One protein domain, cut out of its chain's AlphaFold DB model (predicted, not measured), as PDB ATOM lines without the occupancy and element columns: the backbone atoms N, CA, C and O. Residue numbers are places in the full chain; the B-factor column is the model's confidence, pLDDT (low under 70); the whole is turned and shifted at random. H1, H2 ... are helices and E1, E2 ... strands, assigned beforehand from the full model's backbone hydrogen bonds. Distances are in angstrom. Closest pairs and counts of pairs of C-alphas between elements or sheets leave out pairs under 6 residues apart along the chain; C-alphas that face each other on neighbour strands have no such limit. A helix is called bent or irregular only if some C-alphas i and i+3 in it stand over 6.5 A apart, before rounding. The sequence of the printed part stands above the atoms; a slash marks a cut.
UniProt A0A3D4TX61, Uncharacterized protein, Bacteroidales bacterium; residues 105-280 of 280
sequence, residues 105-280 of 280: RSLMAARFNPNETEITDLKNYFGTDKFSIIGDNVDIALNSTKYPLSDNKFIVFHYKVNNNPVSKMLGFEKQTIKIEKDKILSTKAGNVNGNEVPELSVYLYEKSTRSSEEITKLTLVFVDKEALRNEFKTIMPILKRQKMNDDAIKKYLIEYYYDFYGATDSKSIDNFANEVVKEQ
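AT A GLANCE: This is residues 105 to 280 of the 280 residues of an uncharacterized protein of Bacteroidales bacterium (UniProt A0A3D4TX61). You are looking at two lobes end to end: a strand lobe like a barrel that does not close, where the strongly twisted sheet E1 E8 E7 E3 E4 curves toward the small sheet E2 E6 E5, and a lobe of three steeply tilted helices, H4, H5 and H6. E4 runs on into E5 from sheet to sheet, and E8 leads into H4. The printed part has 176 residues, with six named helices and eight named strands in the order H1 H2 E1 E2 E3 E4 E5 E6 H3 E7 E8 H4 H5 H6, a mixed class; the large sheet is mixed, the small one antiparallel. It is compact, with a radius of gyration of the C-alphas of 17.4 A, but elongated, 60 by 36 by 27 A.

HOW THE PARTS SIT: Start at E8, residues 211 to 223, which bends by 61 degrees at 215. E7, residues 196 to 206, forms a hairpin with it; look at N 213 and O 204, 2.9 A. E1, residues 130 to 134, is parallel to E8, with N 133 and O 221 at 2.8 A. E3, residues 153 to 161, is antiparallel to E7 (N 156 and O 203, 2.9 A) and forms a hairpin with E4, residues 164 to 169, with N 159 and O 166 at 3.0 A. E5, residues 171 to 173, forms a hairpin with E6, residues 176 to 180, with N 178 and O 171 at 2.8 A. E6 is antiparallel to E2, residues 137 to 141, with N 140 and O 177 at 2.9 A. H2, residues 122 to 126, and H3, residues 181 to 185, are on the large sheet at heights of 7.2 A and 7.3 A. H5, residues 246 to 260, touches H6, residues 266 to 278, at a steep tilt of 50 degrees, opposite ways, closest at C-alphas 250 and 273, 5.5 A. H4, residues 225 to 241, only just irregular with C-alphas 234 and 237 6.7 A apart, only just touches H5 with its residues 232 to 239 alone, closest at C-alphas 239 and 249, 6.5 A. H1, residues 105 to 111, touches residues 255 to 259 of H5, about perpendicular at 85 degrees, closest at C-alphas 108 and 258, 6.2 A. Every O i to N i+4 pair is within hydrogen-bond range in H1, H2, H3, H5 and H6, and 11 of 13 in H4.

IN THESE COORDINATES: Find C-alpha 211 at (-67.451, -26.358, -10.414); E8 runs 32.6 A to C-alpha 223 at (-37.994, -28.330, 3.395). E7 spans 27.1 A, E3 24.9 A, H4 24.9 A and H5 21.2 A. H6 ends at C-alpha 278, (-20.789, -19.883, -4.936).

THE WHOLE: The C-alphas farthest apart, of Thr 209 and Arg 241, are 60.4 A apart. The printed part has no cut, and the link from E2 to E3 is long, 11 residues. Mean pLDDT of the printed part is 93.8; residues 105 to 106 and 280 are under 70.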
ATOM      1  N   ARG A 105     -33.261 -40.527 -10.481       63.41
ATOM      2  CA  ARG A 105     -32.744 -39.794 -11.657       63.41
ATOM      3  C   ARG A 105     -33.782 -39.629 -12.779       63.41
ATOM      4  O   ARG A 105     -33.736 -38.635 -13.494       63.41
ATOM      5  N   SER A 106     -34.725 -40.566 -12.913       64.00
ATOM      6  CA  SER A 106     -35.831 -40.477 -13.877       64.00
ATOM      7  C   SER A 106     -36.800 -39.329 -13.579       64.00
ATOM      8  O   SER A 106     -37.278 -38.692 -14.512       64.00
ATOM      9  N   LEU A 107     -37.061 -39.030 -12.301       71.44
ATOM     10  CA  LEU A 107     -37.955 -37.942 -11.898       71.44
ATOM     11  C   LEU A 107     -37.354 -36.576 -12.243       71.44
ATOM     12  O   LEU A 107     -38.043 -35.737 -12.813       71.44
ATOM     13  N   MET A 108     -36.063 -36.380 -11.949       79.06
ATOM     14  CA  MET A 108     -35.346 -35.159 -12.328       79.06
ATOM     15  C   MET A 108     -35.350 -34.975 -13.848       79.06
ATOM     16  O   MET A 108     -35.714 -33.910 -14.329       79.06
ATOM     17  N   ALA A 109     -34.998 -36.015 -14.610       78.38
ATOM     18  CA  ALA A 109     -34.920 -35.929 -16.069       78.38
ATOM     19  C   ALA A 109     -36.250 -35.524 -16.729       78.38
ATOM     20  O   ALA A 109     -36.237 -34.851 -17.753       78.38
ATOM     21  N   ALA A 110     -37.386 -35.913 -16.146       78.00
ATOM     22  CA  ALA A 110     -38.705 -35.592 -16.684       78.00
ATOM     23  C   ALA A 110     -39.228 -34.199 -16.288       78.00
ATOM     24  O   ALA A 110     -40.174 -33.719 -16.908       78.00
ATOM     25  N   ARG A 111     -38.684 -33.578 -15.232       82.81
ATOM     26  CA  ARG A 111     -39.320 -32.414 -14.580       82.81
ATOM     27  C   ARG A 111     -38.410 -31.233 -14.306       82.81
ATOM     28  O   ARG A 111     -38.908 -30.163 -13.978       82.81
ATOM     29  N   PHE A 112     -37.099 -31.417 -14.393       89.69
ATOM     30  CA  PHE A 112     -36.157 -30.340 -14.155       89.69
ATOM     31  C   PHE A 112     -36.043 -29.450 -15.396       89.69
ATOM     32  O   PHE A 112     -35.414 -29.825 -16.386       89.69
ATOM     33  N   ASN A 113     -36.642 -28.265 -15.326       92.75
ATOM     34  CA  ASN A 113     -36.513 -27.214 -16.329       92.75
ATOM     35  C   ASN A 113     -36.441 -25.834 -15.645       92.75
ATOM     36  O   ASN A 113     -37.465 -25.182 -15.458       92.75
ATOM     37  N   PRO A 114     -35.247 -25.364 -15.243       92.44
ATOM     38  CA  PRO A 114     -35.105 -24.093 -14.526       92.44
ATOM     39  C   PRO A 114     -35.378 -22.861 -15.403       92.44
ATOM     40  O   PRO A 114     -35.541 -21.762 -14.875       92.44
ATOM     41  N   ASN A 115     -35.435 -23.041 -16.726       93.69
ATOM     42  CA  ASN A 115     -35.715 -21.981 -17.692       93.69
ATOM     43  C   ASN A 115     -37.209 -21.874 -18.034       93.69
ATOM     44  O   ASN A 115     -37.582 -21.025 -18.843       93.69
ATOM     45  N   GLU A 116     -38.062 -22.733 -17.466       92.56
ATOM     46  CA  GLU A 116     -39.509 -22.627 -17.628       92.56
ATOM     47  C   GLU A 116     -40.003 -21.315 -17.004       92.56
ATOM     48  O   GLU A 116     -39.787 -21.044 -15.822       92.56
ATOM     49  N   THR A 117     -40.625 -20.465 -17.820       92.75
ATOM     50  CA  THR A 117     -41.110 -19.147 -17.382       92.75
ATOM     51  C   THR A 117     -42.543 -19.187 -16.872       92.75
ATOM     52  O   THR A 117     -42.922 -18.343 -16.067       92.75
ATOM     53  N   GLU A 118     -43.334 -20.146 -17.348       95.88
ATOM     54  CA  GLU A 118     -44.723 -20.358 -16.952       95.88
ATOM     55  C   GLU A 118     -45.085 -21.844 -17.017       95.88
ATOM     56  O   GLU A 118     -44.646 -22.565 -17.912       95.88
ATOM     57  N   ILE A 119     -45.925 -22.295 -16.087       96.44
ATOM     58  CA  ILE A 119     -46.371 -23.684 -16.013       96.44
ATOM     59  C   ILE A 119     -47.628 -23.880 -16.858       96.44
ATOM     60  O   ILE A 119     -48.670 -23.260 -16.619       96.44
ATOM     61  N   THR A 120     -47.542 -24.784 -17.833       95.38
ATOM     62  CA  THR A 120     -48.652 -25.136 -18.742       95.38
ATOM     63  C   THR A 120     -49.392 -26.417 -18.344       95.38
ATOM     64  O   THR A 120     -50.513 -26.644 -18.806       95.38
ATOM     65  N   ASP A 121     -48.787 -27.233 -17.478       95.19
ATOM     66  CA  ASP A 121     -49.351 -28.470 -16.936       95.19
ATOM     67  C   ASP A 121     -48.990 -28.609 -15.448       95.19
ATOM     68  O   ASP A 121     -47.924 -29.108 -15.071       95.19
ATOM     69  N   LEU A 122     -49.910 -28.171 -14.586       96.00
ATOM     70  CA  LEU A 122     -49.755 -28.267 -13.137       96.00
ATOM     71  C   LEU A 122     -49.733 -29.714 -12.637       96.00
ATOM     72  O   LEU A 122     -49.103 -29.988 -11.617       96.00
ATOM     73  N   LYS A 123     -50.378 -30.652 -13.342       95.44
ATOM     74  CA  LYS A 123     -50.359 -32.068 -12.961       95.44
ATOM     75  C   LYS A 123     -48.964 -32.646 -13.151       95.44
ATOM     76  O   LYS A 123     -48.492 -33.362 -12.271       95.44
ATOM     77  N   ASN A 124     -48.291 -32.329 -14.256       93.62
ATOM     78  CA  ASN A 124     -46.907 -32.754 -14.466       93.62
ATOM     79  C   ASN A 124     -45.933 -32.037 -13.517       93.62
ATOM     80  O   ASN A 124     -45.085 -32.695 -12.911       93.62
ATOM     81  N   TYR A 125     -46.091 -30.718 -13.353       94.69
ATOM     82  CA  TYR A 125     -45.252 -29.895 -12.475       94.69
ATOM     83  C   TYR A 125     -45.252 -30.420 -11.033       94.69
ATOM     84  O   TYR A 125     -44.207 -30.782 -10.486       94.69
ATOM     85  N   PHE A 126     -46.440 -30.560 -10.443       94.94
ATOM     86  CA  PHE A 126     -46.590 -31.085  -9.092       94.94
ATOM     87  C   PHE A 126     -46.347 -32.601  -9.018       94.94
ATOM     88  O   PHE A 126     -45.692 -33.115  -8.108       94.94
ATOM     89  N   GLY A 127     -46.845 -33.349  -9.999       92.56
ATOM     90  CA  GLY A 127     -46.920 -34.804  -9.964       92.56
ATOM     91  C   GLY A 127     -47.978 -35.352  -9.024       92.56
ATOM     92  O   GLY A 127     -48.893 -34.650  -8.610       92.56
ATOM     93  N   THR A 128     -47.827 -36.638  -8.706       92.50
ATOM     94  CA  THR A 128     -48.836 -37.444  -8.003       92.50
ATOM     95  C   THR A 128     -48.312 -38.128  -6.733       92.50
ATOM     96  O   THR A 128     -49.005 -38.958  -6.158       92.50
ATOM     97  N   ASP A 129     -47.063 -37.865  -6.341       91.25
ATOM     98  CA  ASP A 129     -46.420 -38.503  -5.180       91.25
ATOM     99  C   ASP A 129     -46.038 -37.446  -4.143       91.25
ATOM    100  O   ASP A 129     -46.825 -37.135  -3.251       91.25
ATOM    101  N   LYS A 130     -44.863 -36.829  -4.300       93.31
ATOM    102  CA  LYS A 130     -44.347 -35.805  -3.396       93.31
ATOM    103  C   LYS A 130     -43.889 -34.581  -4.178       93.31
ATOM    104  O   LYS A 130     -43.104 -34.717  -5.121       93.31
ATOM    105  N   PHE A 131     -44.337 -33.410  -3.738       96.31
ATOM    106  CA  PHE A 131     -43.829 -32.116  -4.179       96.31
ATOM    107  C   PHE A 131     -43.293 -31.356  -2.970       96.31
ATOM    108  O   PHE A 131     -43.953 -31.255  -1.939       96.31
ATOM    109  N   SER A 132     -42.080 -30.847  -3.091       97.31
ATOM    110  CA  SER A 132     -41.345 -30.196  -2.021       97.31
ATOM    111  C   SER A 132     -41.078 -28.736  -2.364       97.31
ATOM    112  O   SER A 132     -40.844 -28.393  -3.520       97.31
ATOM    113  N   ILE A 133     -41.135 -27.883  -1.350       98.25
ATOM    114  CA  ILE A 133     -40.850 -26.453  -1.416       98.25
ATOM    115  C   ILE A 133     -39.644 -26.194  -0.522       98.25
ATOM    116  O   ILE A 133     -39.645 -26.600   0.639       98.25
ATOM    117  N   ILE A 134     -38.619 -25.530  -1.051       98.12
ATOM    118  CA  ILE A 134     -37.434 -25.148  -0.277       98.12
ATOM    119  C   ILE A 134     -37.739 -23.850   0.474       98.12
ATOM    120  O   ILE A 134     -37.921 -22.803  -0.140       98.12
ATOM    121  N   GLY A 135     -37.744 -23.911   1.802       97.19
ATOM    122  CA  GLY A 135     -38.123 -22.806   2.675       97.19
ATOM    123  C   GLY A 135     -39.629 -22.738   2.918       97.19
ATOM    124  O   GLY A 135     -40.322 -23.756   2.946       97.19
ATOM    125  N   ASP A 136     -40.123 -21.519   3.125       96.94
ATOM    126  CA  ASP A 136     -41.494 -21.281   3.588       96.94
ATOM    127  C   ASP A 136     -42.447 -20.820   2.482       96.94
ATOM    128  O   ASP A 136     -43.643 -20.682   2.731       96.94
ATOM    129  N   ASN A 137     -41.956 -20.568   1.268       97.06
ATOM    130  CA  ASN A 137     -42.806 -20.158   0.158       97.06
ATOM    131  C   ASN A 137     -42.235 -20.526  -1.214       97.06
ATOM    132  O   ASN A 137     -41.038 -20.772  -1.359       97.06
ATOM    133  N   VAL A 138     -43.119 -20.552  -2.211       97.69
ATOM    134  CA  VAL A 138     -42.760 -20.565  -3.631       97.69
ATOM    135  C   VAL A 138     -43.808 -19.804  -4.439       97.69
ATOM    136  O   VAL A 138     -45.013 -19.921  -4.188       97.69
ATOM    137  N   ASP A 139     -43.326 -19.065  -5.433       97.62
ATOM    138  CA  ASP A 139     -44.133 -18.359  -6.422       97.62
ATOM    139  C   ASP A 139     -44.097 -19.128  -7.746       97.62
ATOM    140  O   ASP A 139     -43.022 -19.432  -8.266       97.62
ATOM    141  N   ILE A 140     -45.270 -19.439  -8.301       97.50
ATOM    142  CA  ILE A 140     -45.397 -20.263  -9.508       97.50
ATOM    143  C   ILE A 140     -46.199 -19.496 -10.555       97.50
ATOM    144  O   ILE A 140     -47.412 -19.311 -10.423       97.50
ATOM    145  N   ALA A 141     -45.518 -19.048 -11.606       97.69
ATOM    146  CA  ALA A 141     -46.154 -18.420 -12.757       97.69
ATOM    147  C   ALA A 141     -46.887 -19.480 -13.586       97.69
ATOM    148  O   ALA A 141     -46.303 -20.495 -13.956       97.69
ATOM    149  N   LEU A 142     -48.164 -19.257 -13.879       97.94
ATOM    150  CA  LEU A 142     -48.978 -20.171 -14.678       97.94
ATOM    151  C   LEU A 142     -49.183 -19.615 -16.085       97.94
ATOM    152  O   LEU A 142     -49.168 -18.410 -16.296       97.94
ATOM    153  N   ASN A 143     -49.448 -20.482 -17.054       97.62
ATOM    154  CA  ASN A 143     -49.922 -20.025 -18.353       97.62
ATOM    155  C   ASN A 143     -51.378 -19.532 -18.239       97.62
ATOM    156  O   ASN A 143     -52.260 -20.284 -17.817       97.62
ATOM    157  N   SER A 144     -51.650 -18.290 -18.648       96.19
ATOM    158  CA  SER A 144     -52.978 -17.663 -18.510       96.19
ATOM    159  C   SER A 144     -54.069 -18.309 -19.362       96.19
ATOM    160  O   SER A 144     -55.245 -18.229 -19.017       96.19
ATOM    161  N   THR A 145     -53.707 -18.947 -20.476       95.38
ATOM    162  CA  THR A 145     -54.663 -19.637 -21.354       95.38
ATOM    163  C   THR A 145     -55.119 -20.957 -20.735       95.38
ATOM    164  O   THR A 145     -56.297 -21.296 -20.796       95.38
ATOM    165  N   LYS A 146     -54.192 -21.700 -20.122       95.62
ATOM    166  CA  LYS A 146     -54.467 -22.969 -19.434       95.62
ATOM    167  C   LYS A 146     -55.140 -22.755 -18.078       95.62
ATOM    168  O   LYS A 146     -56.068 -23.481 -17.740       95.62
ATOM    169  N   TYR A 147     -54.681 -21.760 -17.323       96.31
ATOM    170  CA  TYR A 147     -55.110 -21.492 -15.950       96.31
ATOM    171  C   TYR A 147     -55.446 -20.003 -15.767       96.31
ATOM    172  O   TYR A 147     -54.669 -19.279 -15.149       96.31
ATOM    173  N   PRO A 148     -56.579 -19.506 -16.293       95.56
ATOM    174  CA  PRO A 148     -56.922 -18.082 -16.236       95.56
ATOM    175  C   PRO A 148     -57.265 -17.649 -14.802       95.56
ATOM    176  O   PRO A 148     -58.394 -17.842 -14.349       95.56
ATOM    177  N   LEU A 149     -56.299 -17.077 -14.076       97.12
ATOM    178  CA  LEU A 149     -56.483 -16.695 -12.674       97.12
ATOM    179  C   LEU A 149     -57.301 -15.406 -12.552       97.12
ATOM    180  O   LEU A 149     -57.054 -14.416 -13.239       97.12
ATOM    181  N   SER A 150     -58.295 -15.423 -11.670       96.94
ATOM    182  CA  SER A 150     -59.175 -14.296 -11.358       96.94
ATOM    183  C   SER A 150     -59.942 -14.558 -10.059       96.94
ATOM    184  O   SER A 150     -59.933 -15.666  -9.528       96.94
ATOM    185  N   ASP A 151     -60.706 -13.573  -9.586       95.50
ATOM    186  CA  ASP A 151     -61.626 -13.762  -8.452       95.50
ATOM    187  C   ASP A 151     -62.706 -14.826  -8.717       95.50
ATOM    188  O   ASP A 151     -63.329 -15.345  -7.785       95.50
ATOM    189  N   ASN A 152     -62.945 -15.149  -9.995       96.62
ATOM    190  CA  ASN A 152     -63.865 -16.203 -10.398       96.62
ATOM    191  C   ASN A 152     -63.178 -17.564 -10.582       96.62
ATOM    192  O   ASN A 152     -63.829 -18.578 -10.354       96.62
ATOM    193  N   LYS A 153     -61.903 -17.605 -10.994       97.19
ATOM    194  CA  LYS A 153     -61.160 -18.836 -11.310       97.19
ATOM    195  C   LYS A 153     -59.819 -18.874 -10.596       97.19
ATOM    196  O   LYS A 153     -58.959 -18.045 -10.867       97.19
ATOM    197  N   PHE A 154     -59.616 -19.844  -9.714       97.81
ATOM    198  CA  PHE A 154     -58.414 -19.896  -8.877       97.81
ATOM    199  C   PHE A 154     -58.050 -21.318  -8.458       97.81
ATOM    200  O   PHE A 154     -58.862 -22.241  -8.534       97.81
ATOM    201  N   ILE A 155     -56.808 -21.487  -8.000       98.38
ATOM    202  CA  ILE A 155     -56.310 -22.766  -7.498       98.38
ATOM    203  C   ILE A 155     -56.701 -22.946  -6.030       98.38
ATOM    204  O   ILE A 155     -56.559 -22.034  -5.210       98.38
ATOM    205  N   VAL A 156     -57.177 -24.143  -5.699       98.19
ATOM    206  CA  VAL A 156     -57.558 -24.542  -4.344       98.19
ATOM    207  C   VAL A 156     -56.773 -25.777  -3.937       98.19
ATOM    208  O   VAL A 156     -56.731 -26.769  -4.662       98.19
ATOM    209  N   PHE A 157     -56.192 -25.733  -2.743       98.25
ATOM    210  CA  PHE A 157     -55.675 -26.910  -2.057       98.25
ATOM    211  C   PHE A 157     -56.728 -27.447  -1.101       98.25
ATOM    212  O   PHE A 157     -57.277 -26.699  -0.291       98.25
ATOM    213  N   HIS A 158     -56.993 -28.745  -1.182       97.81
ATOM    214  CA  HIS A 158     -57.929 -29.442  -0.315       97.81
ATOM    215  C   HIS A 158     -57.239 -30.626   0.359       97.81
ATOM    216  O   HIS A 158     -56.628 -31.459  -0.305       97.81
ATOM    217  N   TYR A 159     -57.317 -30.687   1.682       96.75
ATOM    218  CA  TYR A 159     -56.676 -31.715   2.503       96.75
ATOM    219  C   TYR A 159     -57.414 -31.844   3.839       96.75
ATOM    220  O   TYR A 159     -58.431 -31.189   4.069       96.75
ATOM    221  N   LYS A 160     -56.923 -32.708   4.732       93.94
ATOM    222  CA  LYS A 160     -57.506 -32.901   6.062       93.94
ATOM    223  C   LYS A 160     -56.535 -32.503   7.165       93.94
ATOM    224  O   LYS A 160     -55.355 -32.831   7.104       93.94
ATOM    225  N   VAL A 161     -57.066 -31.876   8.211       93.31
ATOM    226  CA  VAL A 161     -56.360 -31.600   9.471       93.31
ATOM    227  C   VAL A 161     -57.180 -32.201  10.601       93.31
ATOM    228  O   VAL A 161     -58.344 -31.848  10.774       93.31
ATOM    229  N   ASN A 162     -56.610 -33.153  11.347       88.19
ATOM    230  CA  ASN A 162     -57.325 -33.890  12.401       88.19
ATOM    231  C   ASN A 162     -58.669 -34.472  11.912       88.19
ATOM    232  O   ASN A 162     -59.690 -34.365  12.582       88.19
ATOM    233  N   ASN A 163     -58.664 -35.045  10.702       88.75
ATOM    234  CA  ASN A 163     -59.832 -35.576   9.984       88.75
ATOM    235  C   ASN A 163     -60.906 -34.542   9.564       88.75
ATOM    236  O   ASN A 163     -61.887 -34.920   8.926       88.75
ATOM    237  N   ASN A 164     -60.707 -33.250   9.834       93.50
ATOM    238  CA  ASN A 164     -61.573 -32.181   9.341       93.50
ATOM    239  C   ASN A 164     -61.112 -31.714   7.953       93.50
ATOM    240  O   ASN A 164     -59.914 -31.474   7.772       93.50
ATOM    241  N   PRO A 165     -62.023 -31.564   6.975       94.81
ATOM    242  CA  PRO A 165     -61.669 -31.063   5.655       94.81
ATOM    243  C   PRO A 165     -61.265 -29.589   5.727       94.81
ATOM    244  O   PRO A 165     -61.897 -28.774   6.402       94.81
ATOM    245  N   VAL A 166     -60.214 -29.248   4.995       96.06
ATOM    246  CA  VAL A 166     -59.704 -27.891   4.845       96.06
ATOM    247  C   VAL A 166     -59.563 -27.604   3.359       96.06
ATOM    248  O   VAL A 166     -58.840 -28.305   2.657       96.06
ATOM    249  N   SER A 167     -60.213 -26.535   2.904       95.75
ATOM    250  CA  SER A 167     -60.024 -25.969   1.567       95.75
ATOM    251  C   SER A 167     -59.362 -24.604   1.693       95.75
ATOM    252  O   SER A 167     -59.877 -23.715   2.376       95.75
ATOM    253  N   LYS A 168     -58.219 -24.426   1.037       95.75
ATOM    254  CA  LYS A 168     -57.472 -23.169   0.987       95.75
ATOM    255  C   LYS A 168     -57.399 -22.693  -0.455       95.75
ATOM    256  O   LYS A 168     -56.777 -23.340  -1.291       95.75
ATOM    257  N   MET A 169     -58.022 -21.552  -0.729       95.69
ATOM    258  CA  MET A 169     -57.736 -20.785  -1.936       95.69
ATOM    259  C   MET A 169     -56.296 -20.280  -1.846       95.69
ATOM    260  O   MET A 169     -55.926 -19.669  -0.839       95.69
ATOM    261  N   LEU A 170     -55.495 -20.545  -2.874       96.88
ATOM    262  CA  LEU A 170     -54.151 -19.989  -2.947       96.88
ATOM    263  C   LEU A 170     -54.222 -18.503  -3.283       96.88
ATOM    264  O   LEU A 170     -55.014 -18.080  -4.128       96.88
ATOM    265  N   GLY A 171     -53.374 -17.718  -2.619       95.81
ATOM    266  CA  GLY A 171     -53.157 -16.336  -3.019       95.81
ATOM    267  C   GLY A 171     -52.531 -16.303  -4.409       95.81
ATOM    268  O   GLY A 171     -51.741 -17.179  -4.760       95.81
ATOM    269  N   PHE A 172     -52.877 -15.300  -5.204       96.88
ATOM    270  CA  PHE A 172     -52.224 -15.071  -6.482       96.88
ATOM    271  C   PHE A 172     -52.052 -13.579  -6.737       96.88
ATOM    272  O   PHE A 172     -52.802 -12.747  -6.230       96.88
ATOM    273  N   GLU A 173     -51.040 -13.250  -7.526       96.50
ATOM    274  CA  GLU A 173     -50.801 -11.908  -8.032       96.50
ATOM    275  C   GLU A 173     -50.595 -11.999  -9.539       96.50
ATOM    276  O   GLU A 173     -49.712 -12.718 -10.018       96.50
ATOM    277  N   LYS A 174     -51.439 -11.291 -10.298       94.25
ATOM    278  CA  LYS A 174     -51.536 -11.454 -11.753       94.25
ATOM    279  C   LYS A 174     -51.742 -12.937 -12.087       94.25
ATOM    280  O   LYS A 174     -52.756 -13.513 -11.723       94.25
ATOM    281  N   GLN A 175     -50.760 -13.552 -12.733       96.69
ATOM    282  CA  GLN A 175     -50.814 -14.928 -13.202       96.69
ATOM    283  C   GLN A 175     -49.903 -15.870 -12.383       96.69
ATOM    284  O   GLN A 175     -49.576 -16.972 -12.812       96.69
ATOM    285  N   THR A 176     -49.470 -15.433 -11.197       97.94
ATOM    286  CA  THR A 176     -48.573 -16.183 -10.307       97.94
ATOM    287  C   THR A 176     -49.307 -16.598  -9.044       97.94
ATOM    288  O   THR A 176     -49.791 -15.733  -8.314       97.94
ATOM    289  N   ILE A 177     -49.380 -17.902  -8.770       98.12
ATOM    290  CA  ILE A 177     -49.877 -18.413  -7.485       98.12
ATOM    291  C   ILE A 177     -48.763 -18.379  -6.442       98.12
ATOM    292  O   ILE A 177     -47.596 -18.593  -6.769       98.12
ATOM    293  N   LYS A 178     -49.142 -18.148  -5.187       98.00
ATOM    294  CA  LYS A 178     -48.246 -18.116  -4.031       98.00
ATOM    295  C   LYS A 178     -48.615 -19.253  -3.091       98.00
ATOM    296  O   LYS A 178     -49.754 -19.337  -2.619       98.00
ATOM    297  N   ILE A 179     -47.664 -20.145  -2.836       98.12
ATOM    298  CA  ILE A 179     -47.806 -21.189  -1.821       98.12
ATOM    299  C   ILE A 179     -46.972 -20.761  -0.626       98.12
ATOM    300  O   ILE A 179     -45.756 -20.671  -0.731       98.12
ATOM    301  N   GLU A 180     -47.627 -20.517   0.505       97.00
ATOM    302  CA  GLU A 180     -46.998 -20.002   1.724       97.00
ATOM    303  C   GLU A 180     -47.267 -20.965   2.887       97.00
ATOM    304  O   GLU A 180     -48.414 -21.335   3.163       97.00
ATOM    305  N   LYS A 181     -46.202 -21.402   3.560       95.94
ATOM    306  CA  LYS A 181     -46.226 -22.443   4.591       95.94
ATOM    307  C   LYS A 181     -47.183 -22.119   5.725       95.94
ATOM    308  O   LYS A 181     -47.983 -22.966   6.110       95.94
ATOM    309  N   ASP A 182     -47.132 -20.904   6.249       93.88
ATOM    310  CA  ASP A 182     -47.981 -20.445   7.347       93.88
ATOM    311  C   ASP A 182     -49.474 -20.510   6.984       93.88
ATOM    312  O   ASP A 182     -50.283 -20.987   7.784       93.88
ATOM    313  N   LYS A 183     -49.834 -20.130   5.751       93.62
ATOM    314  CA  LYS A 183     -51.215 -20.164   5.243       93.62
ATOM    315  C   LYS A 183     -51.728 -21.578   5.008       93.62
ATOM    316  O   LYS A 183     -52.941 -21.806   5.109       93.62
ATOM    317  N   ILE A 184     -50.835 -22.514   4.693       94.94
ATOM    318  CA  ILE A 184     -51.173 -23.926   4.515       94.94
ATOM    319  C   ILE A 184     -51.228 -24.654   5.862       94.94
ATOM    320  O   ILE A 184     -52.217 -25.320   6.140       94.94
ATOM    321  N   LEU A 185     -50.223 -24.524   6.724       92.38
ATOM    322  CA  LEU A 185     -50.144 -25.320   7.953       92.38
ATOM    323  C   LEU A 185     -51.039 -24.783   9.079       92.38
ATOM    324  O   LEU A 185     -51.491 -25.575   9.906       92.38
ATOM    325  N   SER A 186     -51.338 -23.478   9.095       89.38
ATOM    326  CA  SER A 186     -52.219 -22.864  10.096       89.38
ATOM    327  C   SER A 186     -53.652 -22.783   9.574       89.38
ATOM    328  O   SER A 186     -53.978 -22.060   8.619       89.38
ATOM    329  N   THR A 187     -54.559 -23.539  10.191       86.94
ATOM    330  CA  THR A 187     -55.955 -23.628   9.748       86.94
ATOM    331  C   THR A 187     -56.918 -23.410  10.910       86.94
ATOM    332  O   THR A 187     -56.584 -23.619  12.072       86.94
ATOM    333  N   LYS A 188     -58.162 -23.029  10.601       84.50
ATOM    334  CA  LYS A 188     -59.224 -22.942  11.618       84.50
ATOM    335  C   LYS A 188     -59.546 -24.303  12.251       84.50
ATOM    336  O   LYS A 188     -60.064 -24.340  13.357       84.50
ATOM    337  N   ALA A 189     -59.235 -25.399  11.557       82.62
ATOM    338  CA  ALA A 189     -59.404 -26.769  12.039       82.62
ATOM    339  C   ALA A 189     -58.219 -27.262  12.900       82.62
ATOM    340  O   ALA A 189     -58.189 -28.424  13.306       82.62
ATOM    341  N   GLY A 190     -57.242 -26.388  13.169       86.50
ATOM    342  CA  GLY A 190     -56.008 -26.690  13.885       86.50
ATOM    343  C   GLY A 190     -54.773 -26.574  12.993       86.50
ATOM    344  O   GLY A 190     -54.845 -26.116  11.848       86.50
ATOM    345  N   ASN A 191     -53.637 -27.009  13.527       87.56
ATOM    346  CA  ASN A 191     -52.366 -26.991  12.815       87.56
ATOM    347  C   ASN A 191     -52.054 -28.364  12.222       87.56
ATOM    348  O   ASN A 191     -52.324 -29.397  12.838       87.56
ATOM    349  N   VAL A 192     -51.457 -28.366  11.033       85.88
ATOM    350  CA  VAL A 192     -50.788 -29.556  10.503       85.88
ATOM    351  C   VAL A 192     -49.528 -29.794  11.337       85.88
ATOM    352  O   VAL A 192     -48.710 -28.890  11.501       85.88
ATOM    353  N   ASN A 193     -49.371 -31.000  11.880       81.38
ATOM    354  CA  ASN A 193     -48.172 -31.357  12.633       81.38
ATOM    355  C   ASN A 193     -47.006 -31.641  11.675       81.38
ATOM    356  O   ASN A 193     -47.125 -32.467  10.773       81.38
ATOM    357  N   GLY A 194     -45.861 -31.000  11.915       86.06
ATOM    358  CA  GLY A 194     -44.661 -31.159  11.094       86.06
ATOM    359  C   GLY A 194     -44.661 -30.268   9.850       86.06
ATOM    360  O   GLY A 194     -45.240 -29.187   9.848       86.06
ATOM    361  N   ASN A 195     -43.967 -30.716   8.803       91.62
ATOM    362  CA  ASN A 195     -43.764 -29.952   7.567       91.62
ATOM    363  C   ASN A 195     -44.376 -30.631   6.329       91.62
ATOM    364  O   ASN A 195     -44.076 -30.226   5.207       91.62
ATOM    365  N   GLU A 196     -45.190 -31.675   6.511       93.88
ATOM    366  CA  GLU A 196     -45.803 -32.429   5.415       93.88
ATOM    367  C   GLU A 196     -47.331 -32.323   5.468       93.88
ATOM    368  O   GLU A 196     -47.937 -32.446   6.531       93.88
ATOM    369  N   VAL A 197     -47.955 -32.131   4.306       95.94
ATOM    370  CA  VAL A 197     -49.408 -32.175   4.118       95.94
ATOM    371  C   VAL A 197     -49.723 -33.368   3.212       95.94
ATOM    372  O   VAL A 197     -49.600 -33.255   1.986       95.94
ATOM    373  N   PRO A 198     -50.063 -34.534   3.788       94.88
ATOM    374  CA  PRO A 198     -50.369 -35.725   3.011       94.88
ATOM    375  C   PRO A 198     -51.731 -35.602   2.329       94.88
ATOM    376  O   PRO A 198     -52.626 -34.905   2.808       94.88
ATOM    377  N   GLU A 199     -51.894 -36.341   1.231       95.31
ATOM    378  CA  GLU A 199     -53.165 -36.459   0.507       95.31
ATOM    379  C   GLU A 199     -53.793 -35.124   0.070       95.31
ATOM    380  O   GLU A 199     -55.015 -35.001  -0.030       95.31
ATOM    381  N   LEU A 200     -52.960 -34.129  -0.220       98.00
ATOM    382  CA  LEU A 200     -53.395 -32.836  -0.708       98.00
ATOM    383  C   LEU A 200     -53.861 -32.957  -2.158       98.00
ATOM    384  O   LEU A 200     -53.078 -33.292  -3.048       98.00
ATOM    385  N   SER A 201     -55.129 -32.651  -2.394       98.50
ATOM    386  CA  SER A 201     -55.705 -32.516  -3.727       98.50
ATOM    387  C   SER A 201     -55.612 -31.066  -4.196       98.50
ATOM    388  O   SER A 201     -55.885 -30.127  -3.441       98.50
ATOM    389  N   VAL A 202     -55.242 -30.888  -5.458       98.56
ATOM    390  CA  VAL A 202     -55.137 -29.597  -6.138       98.56
ATOM    391  C   VAL A 202     -56.293 -29.475  -7.117       98.56
ATOM    392  O   VAL A 202     -56.452 -30.326  -7.991       98.56
ATOM    393  N   TYR A 203     -57.066 -28.400  -7.001       98.44
ATOM    394  CA  TYR A 203     -58.206 -28.124  -7.869       98.44
ATOM    395  C   TYR A 203     -58.052 -26.789  -8.591       98.44
ATOM    396  O   TYR A 203     -57.569 -25.819  -8.005       98.44
ATOM    397  N   LEU A 204     -58.551 -26.719  -9.824       98.06
ATOM    398  CA  LEU A 204     -58.990 -25.467 -10.433       98.06
ATOM    399  C   LEU A 204     -60.469 -25.273 -10.086       98.06
ATOM    400  O   LEU A 204     -61.302 -26.118 -10.412       98.06
ATOM    401  N   TYR A 205     -60.797 -24.181  -9.403       98.12
ATOM    402  CA  TYR A 205     -62.157 -23.878  -8.968       98.12
ATOM    403  C   TYR A 205     -62.738 -22.699  -9.745       98.12
ATOM    404  O   TYR A 205     -62.058 -21.689  -9.923       98.12
ATOM    405  N   GLU A 206     -64.003 -22.809 -10.153       97.88
ATOM    406  CA  GLU A 206     -64.777 -21.738 -10.783       97.88
ATOM    407  C   GLU A 206     -65.985 -21.352  -9.914       97.88
ATOM    408  O   GLU A 206     -66.891 -22.149  -9.661       97.88
ATOM    409  N   LYS A 207     -66.004 -20.103  -9.440       96.12
ATOM    410  CA  LYS A 207     -66.973 -19.598  -8.457       96.12
ATOM    411  C   LYS A 207     -68.373 -19.399  -9.038       96.12
ATOM    412  O   LYS A 207     -69.350 -19.693  -8.351       96.12
ATOM    413  N   SER A 208     -68.476 -18.915 -10.275       96.00
ATOM    414  CA  SER A 208     -69.741 -18.652 -10.977       96.00
ATOM    415  C   SER A 208     -70.602 -19.907 -11.118       96.00
ATOM    416  O   SER A 208     -71.807 -19.863 -10.882       96.00
ATOM    417  N   THR A 209     -69.980 -21.033 -11.458       96.38
ATOM    418  CA  THR A 209     -70.632 -22.334 -11.674       96.38
ATOM    419  C   THR A 209     -70.566 -23.247 -10.454       96.38
ATOM    420  O   THR A 209     -71.258 -24.263 -10.412       96.38
ATOM    421  N   ARG A 210     -69.733 -22.905  -9.461       94.44
ATOM    422  CA  ARG A 210     -69.365 -23.761  -8.322       94.44
ATOM    423  C   ARG A 210     -68.759 -25.103  -8.751       94.44
ATOM    424  O   ARG A 210     -68.876 -26.085  -8.018       94.44
ATOM    425  N   SER A 211     -68.119 -25.154  -9.918       96.19
ATOM    426  CA  SER A 211     -67.451 -26.358 -10.414       96.19
ATOM    427  C   SER A 211     -65.989 -26.409  -9.979       96.19
ATOM    428  O   SER A 211     -65.315 -25.383  -9.886       96.19
ATOM    429  N   SER A 212     -65.485 -27.622  -9.766       95.62
ATOM    430  CA  SER A 212     -64.076 -27.893  -9.483       95.62
ATOM    431  C   SER A 212     -63.550 -28.976 -10.414       95.62
ATOM    432  O   SER A 212     -64.182 -30.023 -10.550       95.62
ATOM    433  N   GLU A 213     -62.376 -28.752 -10.988       96.94
ATOM    434  CA  GLU A 213     -61.622 -29.750 -11.740       96.94
ATOM    435  C   GLU A 213     -60.415 -30.190 -10.910       96.94
ATOM    436  O   GLU A 213     -59.617 -29.352 -10.486       96.94
ATOM    437  N   GLU A 214     -60.289 -31.492 -10.647       98.00
ATOM    438  CA  GLU A 214     -59.106 -32.028  -9.974       98.00
ATOM    439  C   GLU A 214     -57.924 -32.059 -10.939       98.00
ATOM    440  O   GLU A 214     -57.969 -32.719 -11.974       98.00
ATOM    441  N   ILE A 215     -56.843 -31.377 -10.571       97.94
ATOM    442  CA  ILE A 215     -55.597 -31.366 -11.336       97.94
ATOM    443  C   ILE A 215     -54.747 -32.576 -10.946       97.94
ATOM    444  O   ILE A 215     -54.278 -33.331 -11.801       97.94
ATOM    445  N   THR A 216     -54.508 -32.748  -9.642       98.00
ATOM    446  CA  THR A 216     -53.676 -33.828  -9.104       98.00
ATOM    447  C   THR A 216     -53.879 -34.005  -7.597       98.00
ATOM    448  O   THR A 216     -54.465 -33.148  -6.937       98.00
ATOM    449  N   LYS A 217     -53.326 -35.088  -7.047       98.00
ATOM    450  CA  LYS A 217     -53.236 -35.372  -5.612       98.00
ATOM    451  C   LYS A 217     -51.800 -35.750  -5.250       98.00
ATOM    452  O   LYS A 217     -51.183 -36.530  -5.969       98.00
ATOM    453  N   LEU A 218     -51.267 -35.200  -4.160       97.38
ATOM    454  CA  LEU A 218     -49.861 -35.346  -3.763       97.38
ATOM    455  C   LEU A 218     -49.645 -35.170  -2.254       97.38
ATOM    456  O   LEU A 218     -50.546 -34.783  -1.515       97.38
ATOM    457  N   THR A 219     -48.416 -35.407  -1.805       96.88
ATOM    458  CA  THR A 219     -47.899 -34.977  -0.501       96.88
ATOM    459  C   THR A 219     -47.072 -33.709  -0.676       96.88
ATOM    460  O   THR A 219     -46.055 -33.729  -1.373       96.88
ATOM    461  N   LEU A 220     -47.499 -32.610  -0.053       97.62
ATOM    462  CA  LEU A 220     -46.768 -31.342  -0.078       97.62
ATOM    463  C   LEU A 220     -45.794 -31.302   1.096       97.62
ATOM    464  O   LEU A 220     -46.188 -31.608   2.217       97.62
ATOM    465  N   VAL A 221     -44.544 -30.911   0.863       96.94
ATOM    466  CA  VAL A 221     -43.510 -30.876   1.906       96.94
ATOM    467  C   VAL A 221     -42.784 -29.542   1.904       96.94
ATOM    468  O   VAL A 221     -42.294 -29.112   0.867       96.94
ATOM    469  N   PHE A 222     -42.646 -28.914   3.067       97.56
ATOM    470  CA  PHE A 222     -41.787 -27.745   3.248       97.56
ATOM    471  C   PHE A 222     -40.430 -28.184   3.806       97.56
ATOM    472  O   PHE A 222     -40.334 -28.736   4.905       97.56
ATOM    473  N   VAL A 223     -39.369 -27.972   3.037       96.88
ATOM    474  CA  VAL A 223     -37.994 -28.330   3.395       96.88
ATOM    475  C   VAL A 223     -37.340 -27.141   4.081       96.88
ATOM    476  O   VAL A 223     -37.296 -26.050   3.524       96.88
ATOM    477  N   ASP A 224     -36.800 -27.350   5.279       96.06
ATOM    478  CA  ASP A 224     -36.071 -26.304   5.993       96.06
ATOM    479  C   ASP A 224     -34.811 -25.893   5.211       96.06
ATOM    480  O   ASP A 224     -33.926 -26.713   4.944       96.06
ATOM    481  N   LYS A 225     -34.758 -24.617   4.809       96.00
ATOM    482  CA  LYS A 225     -33.716 -24.090   3.919       96.00
ATOM    483  C   LYS A 225     -32.327 -24.156   4.561       96.00
ATOM    484  O   LYS A 225     -31.359 -24.488   3.877       96.00
ATOM    485  N   GLU A 226     -32.222 -23.881   5.858       95.56
ATOM    486  CA  GLU A 226     -30.939 -23.855   6.568       95.56
ATOM    487  C   GLU A 226     -30.428 -25.267   6.866       95.56
ATOM    488  O   GLU A 226     -29.241 -25.552   6.689       95.56
ATOM    489  N   ALA A 227     -31.316 -26.191   7.230       93.94
ATOM    490  CA  ALA A 227     -30.979 -27.601   7.368       93.94
ATOM    491  C   ALA A 227     -30.464 -28.179   6.042       93.94
ATOM    492  O   ALA A 227     -29.412 -28.822   6.026       93.94
ATOM    493  N   LEU A 228     -31.144 -27.886   4.928       96.19
ATOM    494  CA  LEU A 228     -30.714 -28.310   3.596       96.19
ATOM    495  C   LEU A 228     -29.365 -27.686   3.205       96.19
ATOM    496  O   LEU A 228     -28.498 -28.364   2.653       96.19
ATOM    497  N   ARG A 229     -29.145 -26.406   3.532       96.56
ATOM    498  CA  ARG A 229     -27.866 -25.720   3.289       96.56
ATOM    499  C   ARG A 229     -26.726 -26.399   4.046       96.56
ATOM    500  O   ARG A 229     -25.663 -26.637   3.473       96.56
ATOM    501  N   ASN A 230     -26.940 -26.745   5.314       93.50
ATOM    502  CA  ASN A 230     -25.954 -27.444   6.142       93.50
ATOM    503  C   ASN A 230     -25.675 -28.871   5.645       93.50
ATOM    504  O   ASN A 230     -24.523 -29.319   5.635       93.50
ATOM    505  N   GLU A 231     -26.707 -29.569   5.170       94.50
ATOM    506  CA  GLU A 231     -26.572 -30.872   4.517       94.50
ATOM    507  C   GLU A 231     -25.706 -30.761   3.254       94.50
ATOM    508  O   GLU A 231     -24.709 -31.477   3.124       94.50
ATOM    509  N   PHE A 232     -25.982 -29.797   2.370       96.31
ATOM    510  CA  PHE A 232     -25.161 -29.572   1.175       96.31
ATOM    511  C   PHE A 232     -23.723 -29.188   1.535       96.31
ATOM    512  O   PHE A 232     -22.787 -29.743   0.959       96.31
ATOM    513  N   LYS A 233     -23.507 -28.335   2.544       93.56
ATOM    514  CA  LYS A 233     -22.162 -27.998   3.049       93.56
ATOM    515  C   LYS A 233     -21.391 -29.216   3.568       93.56
ATOM    516  O   LYS A 233     -20.169 -29.236   3.459       93.56
ATOM    517  N   THR A 234     -22.075 -30.245   4.065       92.25
ATOM    518  CA  THR A 234     -21.445 -31.521   4.459       92.25
ATOM    519  C   THR A 234     -21.038 -32.357   3.240       92.25
ATOM    520  O   THR A 234     -20.026 -33.060   3.265       92.25
ATOM    521  N   ILE A 235     -21.791 -32.257   2.143       94.25
ATOM    522  CA  ILE A 235     -21.528 -32.970   0.886       94.25
ATOM    523  C   ILE A 235     -20.384 -32.313   0.098       94.25
ATOM    524  O   ILE A 235     -19.541 -33.011  -0.469       94.25
ATOM    525  N   MET A 236     -20.312 -30.981   0.089       93.56
ATOM    526  CA  MET A 236     -19.370 -30.199  -0.724       93.56
ATOM    527  C   MET A 236     -17.898 -30.659  -0.622       93.56
ATOM    528  O   MET A 236     -17.285 -30.900  -1.668       93.56
ATOM    529  N   PRO A 237     -17.303 -30.865   0.575       91.69
ATOM    530  CA  PRO A 237     -15.925 -31.347   0.693       91.69
ATOM    531  C   PRO A 237     -15.706 -32.727   0.065       91.69
ATOM    532  O   PRO A 237     -14.623 -33.021  -0.441       91.69
ATOM    533  N   ILE A 238     -16.727 -33.589   0.080       91.00
ATOM    534  CA  ILE A 238     -16.666 -34.920  -0.529       91.00
ATOM    535  C   ILE A 238     -16.546 -34.776  -2.047       91.00
ATOM    536  O   ILE A 238     -15.658 -35.387  -2.641       91.00
ATOM    537  N   LEU A 239     -17.377 -33.925  -2.655       92.62
ATOM    538  CA  LEU A 239     -17.387 -33.700  -4.103       92.62
ATOM    539  C   LEU A 239     -16.109 -33.005  -4.589       92.62
ATOM    540  O   LEU A 239     -15.519 -33.418  -5.588       92.62
ATOM    541  N   LYS A 240     -15.610 -32.017  -3.836       91.12
ATOM    542  CA  LYS A 240     -14.343 -31.335  -4.147       91.12
ATOM    543  C   LYS A 240     -13.140 -32.281  -4.083       91.12
ATOM    544  O   LYS A 240     -12.277 -32.223  -4.955       91.12
ATOM    545  N   ARG A 241     -13.093 -33.217  -3.123       90.81
ATOM    546  CA  ARG A 241     -12.044 -34.264  -3.086       90.81
ATOM    547  C   ARG A 241     -12.063 -35.172  -4.317       90.81
ATOM    548  O   ARG A 241     -11.013 -35.670  -4.707       90.81
ATOM    549  N   GLN A 242     -13.225 -35.349  -4.945       88.12
ATOM    550  CA  GLN A 242     -13.363 -36.057  -6.224       88.12
ATOM    551  C   GLN A 242     -13.021 -35.189  -7.444       88.12
ATOM    552  O   GLN A 242     -13.201 -35.633  -8.574       88.12
ATOM    553  N   LYS A 243     -12.509 -33.967  -7.234       91.50
ATOM    554  CA  LYS A 243     -12.127 -33.013  -8.286       91.50
ATOM    555  C   LYS A 243     -13.277 -32.671  -9.241       91.50
ATOM    556  O   LYS A 243     -13.048 -32.409 -10.419       91.50
ATOM    557  N   MET A 244     -14.514 -32.683  -8.742       93.56
ATOM    558  CA  MET A 244     -15.661 -32.197  -9.508       93.56
ATOM    559  C   MET A 244     -15.573 -30.679  -9.677       93.56
ATOM    560  O   MET A 244     -15.213 -29.977  -8.733       93.56
ATOM    561  N   ASN A 245     -15.910 -30.187 -10.869       94.88
ATOM    562  CA  ASN A 245     -16.087 -28.756 -11.109       94.88
ATOM    563  C   ASN A 245     -17.456 -28.279 -10.591       94.88
ATOM    564  O   ASN A 245     -18.331 -29.091 -10.282       94.88
ATOM    565  N   ASP A 246     -17.642 -26.965 -10.519       95.19
ATOM    566  CA  ASP A 246     -18.832 -26.338  -9.937       95.19
ATOM    567  C   ASP A 246     -20.139 -26.767 -10.617       95.19
ATOM    568  O   ASP A 246     -21.118 -27.062  -9.931       95.19
ATOM    569  N   ASP A 247     -20.148 -26.912 -11.945       94.81
ATOM    570  CA  ASP A 247     -21.321 -27.386 -12.689       94.81
ATOM    571  C   ASP A 247     -21.676 -28.840 -12.345       94.81
ATOM    572  O   ASP A 247     -22.847 -29.179 -12.141       94.81
ATOM    573  N   ALA A 248     -20.671 -29.716 -12.240       94.94
ATOM    574  CA  ALA A 248     -20.867 -31.106 -11.842       94.94
ATOM    575  C   ALA A 248     -21.338 -31.211 -10.385       94.94
ATOM    576  O   ALA A 248     -22.210 -32.027 -10.083       94.94
ATOM    577  N   ILE A 249     -20.808 -30.364  -9.499       95.81
ATOM    578  CA  ILE A 249     -21.246 -30.262  -8.107       95.81
ATOM    579  C   ILE A 249     -22.707 -29.817  -8.048       95.81
ATOM    580  O   ILE A 249     -23.523 -30.502  -7.433       95.81
ATOM    581  N   LYS A 250     -23.059 -28.716  -8.722       96.31
ATOM    582  CA  LYS A 250     -24.431 -28.199  -8.785       96.31
ATOM    583  C   LYS A 250     -25.392 -29.287  -9.255       96.31
ATOM    584  O   LYS A 250     -26.379 -29.574  -8.579       96.31
ATOM    585  N   LYS A 251     -25.069 -29.956 -10.367       94.50
ATOM    586  CA  LYS A 251     -25.861 -31.076 -10.888       94.50
ATOM    587  C   LYS A 251     -26.005 -32.202  -9.865       94.50
ATOM    588  O   LYS A 251     -27.104 -32.723  -9.687       94.50
ATOM    589  N   TYR A 252     -24.924 -32.570  -9.178       94.75
ATOM    590  CA  TYR A 252     -24.963 -33.614  -8.157       94.75
ATOM    591  C   TYR A 252     -25.897 -33.256  -6.996       94.75
ATOM    592  O   TYR A 252     -26.656 -34.113  -6.549       94.75
ATOM    593  N   LEU A 253     -25.858 -32.007  -6.521       95.88
ATOM    594  CA  LEU A 253     -26.718 -31.517  -5.439       95.88
ATOM    595  C   LEU A 253     -28.196 -31.498  -5.847       95.88
ATOM    596  O   LEU A 253     -29.049 -31.910  -5.063       95.88
ATOM    597  N   ILE A 254     -28.499 -31.103  -7.086       95.81
ATOM    598  CA  ILE A 254     -29.860 -31.169  -7.636       95.81
ATOM    599  C   ILE A 254     -30.330 -32.628  -7.680       95.81
ATOM    600  O   ILE A 254     -31.381 -32.960  -7.140       95.81
ATOM    601  N   GLU A 255     -29.538 -33.537  -8.250       93.94
ATOM    602  CA  GLU A 255     -29.895 -34.959  -8.291       93.94
ATOM    603  C   GLU A 255     -30.068 -35.568  -6.891       93.94
ATOM    604  O   GLU A 255     -30.967 -36.382  -6.673       93.94
ATOM    605  N   TYR A 256     -29.203 -35.187  -5.947       94.50
ATOM    606  CA  TYR A 256     -29.312 -35.570  -4.544       94.50
ATOM    607  C   TYR A 256     -30.650 -35.108  -3.966       94.50
ATOM    608  O   TYR A 256     -31.361 -35.898  -3.349       94.50
ATOM    609  N   TYR A 257     -31.034 -33.856  -4.222       94.94
ATOM    610  CA  TYR A 257     -32.311 -33.321  -3.774       94.94
ATOM    611  C   TYR A 257     -33.487 -34.158  -4.295       94.94
ATOM    612  O   TYR A 257     -34.309 -34.615  -3.504       94.94
ATOM    613  N   TYR A 258     -33.542 -34.450  -5.598       92.94
ATOM    614  CA  TYR A 258     -34.624 -35.266  -6.167       92.94
ATOM    615  C   TYR A 258     -34.669 -36.690  -5.591       92.94
ATOM    616  O   TYR A 258     -35.758 -37.240  -5.395       92.94
ATOM    617  N   ASP A 259     -33.510 -37.286  -5.291       91.00
ATOM    618  CA  ASP A 259     -33.415 -38.622  -4.694       91.00
ATOM    619  C   ASP A 259     -34.039 -38.695  -3.288       91.00
ATOM    620  O   ASP A 259     -34.662 -39.710  -2.966       91.00
ATOM    621  N   PHE A 260     -33.933 -37.634  -2.480       91.31
ATOM    622  CA  PHE A 260     -34.338 -37.665  -1.066       91.31
ATOM    623  C   PHE A 260     -35.560 -36.807  -0.721       91.31
ATOM    624  O   PHE A 260     -36.342 -37.188   0.150       91.31
ATOM    625  N   TYR A 261     -35.762 -35.692  -1.416       92.06
ATOM    626  CA  TYR A 261     -36.839 -34.731  -1.162       92.06
ATOM    627  C   TYR A 261     -37.964 -34.794  -2.209       92.06
ATOM    628  O   TYR A 261     -39.101 -34.439  -1.905       92.06
ATOM    629  N   GLY A 262     -37.702 -35.366  -3.391       91.25
ATOM    630  CA  GLY A 262     -38.703 -35.552  -4.446       91.25
ATOM    631  C   GLY A 262     -38.775 -34.381  -5.425       91.25
ATOM    632  O   GLY A 262     -37.795 -33.664  -5.612       91.25
ATOM    633  N   ALA A 263     -39.917 -34.226  -6.103       92.94
ATOM    634  CA  ALA A 263     -40.102 -33.130  -7.051       92.94
ATOM    635  C   ALA A 263     -40.130 -31.782  -6.317       92.94
ATOM    636  O   ALA A 263     -40.516 -31.712  -5.153       92.94
ATOM    637  N   THR A 264     -39.718 -30.720  -6.996       95.81
ATOM    638  CA  THR A 264     -39.683 -29.344  -6.489       95.81
ATOM    639  C   THR A 264     -39.776 -28.391  -7.666       95.81
ATOM    640  O   THR A 264     -39.578 -28.799  -8.815       95.81
ATOM    641  N   ASP A 265     -40.014 -27.118  -7.375       96.50
ATOM    642  CA  ASP A 265     -39.813 -26.051  -8.338       96.50
ATOM    643  C   ASP A 265     -38.362 -26.037  -8.856       96.50
ATOM    644  O   ASP A 265     -37.409 -25.930  -8.073       96.50
ATOM    645  N   SER A 266     -38.203 -26.163 -10.176       95.69
ATOM    646  CA  SER A 266     -36.896 -26.315 -10.829       95.69
ATOM    647  C   SER A 266     -36.011 -25.088 -10.646       95.69
ATOM    648  O   SER A 266     -34.814 -25.219 -10.390       95.69
ATOM    649  N   LYS A 267     -36.598 -23.894 -10.751       96.06
ATOM    650  CA  LYS A 267     -35.876 -22.630 -10.595       96.06
ATOM    651  C   LYS A 267     -35.381 -22.459  -9.159       96.06
ATOM    652  O   LYS A 267     -34.243 -22.051  -8.946       96.06
ATOM    653  N   SER A 268     -36.205 -22.831  -8.182       96.69
ATOM    654  CA  SER A 268     -35.860 -22.773  -6.761       96.69
ATOM    655  C   SER A 268     -34.662 -23.660  -6.420       96.69
ATOM    656  O   SER A 268     -33.707 -23.174  -5.813       96.69
ATOM    657  N   ILE A 269     -34.655 -24.933  -6.841       97.12
ATOM    658  CA  ILE A 269     -33.518 -25.833  -6.566       97.12
ATOM    659  C   ILE A 269     -32.265 -25.464  -7.372       97.12
ATOM    660  O   ILE A 269     -31.158 -25.579  -6.849       97.12
ATOM    661  N   ASP A 270     -32.417 -24.977  -8.608       97.19
ATOM    662  CA  ASP A 270     -31.288 -24.515  -9.424       97.19
ATOM    663  C   ASP A 270     -30.575 -23.322  -8.775       97.19
ATOM    664  O   ASP A 270     -29.355 -23.355  -8.584       97.19
ATOM    665  N   ASN A 271     -31.350 -22.313  -8.362       96.75
ATOM    666  CA  ASN A 271     -30.843 -21.142  -7.655       96.75
ATOM    667  C   ASN A 271     -30.204 -21.534  -6.325       96.75
ATOM    668  O   ASN A 271     -29.078 -21.130  -6.047       96.75
ATOM    669  N   PHE A 272     -30.882 -22.367  -5.535       97.81
ATOM    670  CA  PHE A 272     -30.381 -22.800  -4.236       97.81
ATOM    671  C   PHE A 272     -29.051 -23.561  -4.348       97.81
ATOM    672  O   PHE A 272     -28.097 -23.256  -3.634       97.81
ATOM    673  N   ALA A 273     -28.944 -24.517  -5.275       97.25
ATOM    674  CA  ALA A 273     -27.697 -25.246  -5.498       97.25
ATOM    675  C   ALA A 273     -26.574 -24.310  -5.979       97.25
ATOM    676  O   ALA A 273     -25.438 -24.431  -5.529       97.25
ATOM    677  N   ASN A 274     -26.891 -23.351  -6.853       96.50
ATOM    678  CA  ASN A 274     -25.936 -22.357  -7.343       96.50
ATOM    679  C   ASN A 274     -25.429 -21.425  -6.230       96.50
ATOM    680  O   ASN A 274     -24.233 -21.156  -6.168       96.50
ATOM    681  N   GLU A 275     -26.312 -20.955  -5.343       96.12
ATOM    682  CA  GLU A 275     -25.943 -20.168  -4.156       96.12
ATOM    683  C   GLU A 275     -24.942 -20.934  -3.287       96.12
ATOM    684  O   GLU A 275     -23.870 -20.422  -2.975       96.12
ATOM    685  N   VAL A 276     -25.247 -22.193  -2.956       95.50
ATOM    686  CA  VAL A 276     -24.388 -23.014  -2.090       95.50
ATOM    687  C   VAL A 276     -23.014 -23.273  -2.711       95.50
ATOM    688  O   VAL A 276     -22.014 -23.300  -1.992       95.50
ATOM    689  N   VAL A 277     -22.947 -23.460  -4.033       94.75
ATOM    690  CA  VAL A 277     -21.674 -23.649  -4.745       94.75
ATOM    691  C   VAL A 277     -20.832 -22.370  -4.739       94.75
ATOM    692  O   VAL A 277     -19.619 -22.461  -4.572       94.75
ATOM    693  N   LYS A 278     -21.463 -21.193  -4.865       91.69
ATOM    694  CA  LYS A 278     -20.789 -19.883  -4.936       91.69
ATOM    695  C   LYS A 278     -20.411 -19.270  -3.586       91.69
ATOM    696  O   LYS A 278     -19.534 -18.420  -3.547       91.69
ATOM    697  N   GLU A 279     -21.067 -19.656  -2.496       83.44
ATOM    698  CA  GLU A 279     -20.802 -19.157  -1.132       83.44
ATOM    699  C   GLU A 279     -19.455 -19.619  -0.531       83.44
ATOM    700  O   GLU A 279     -19.235 -19.458   0.673       83.44
ATOM    701  N   GLN A 280     -18.560 -20.217  -1.325       60.34
ATOM    702  CA  GLN A 280     -17.266 -20.737  -0.876       60.34
ATOM    703  C   GLN A 280     -16.079 -20.062  -1.546       60.34
ATOM    704  O   GLN A 280     -16.058 -20.022  -2.793       60.34
TER     705      GLN A 280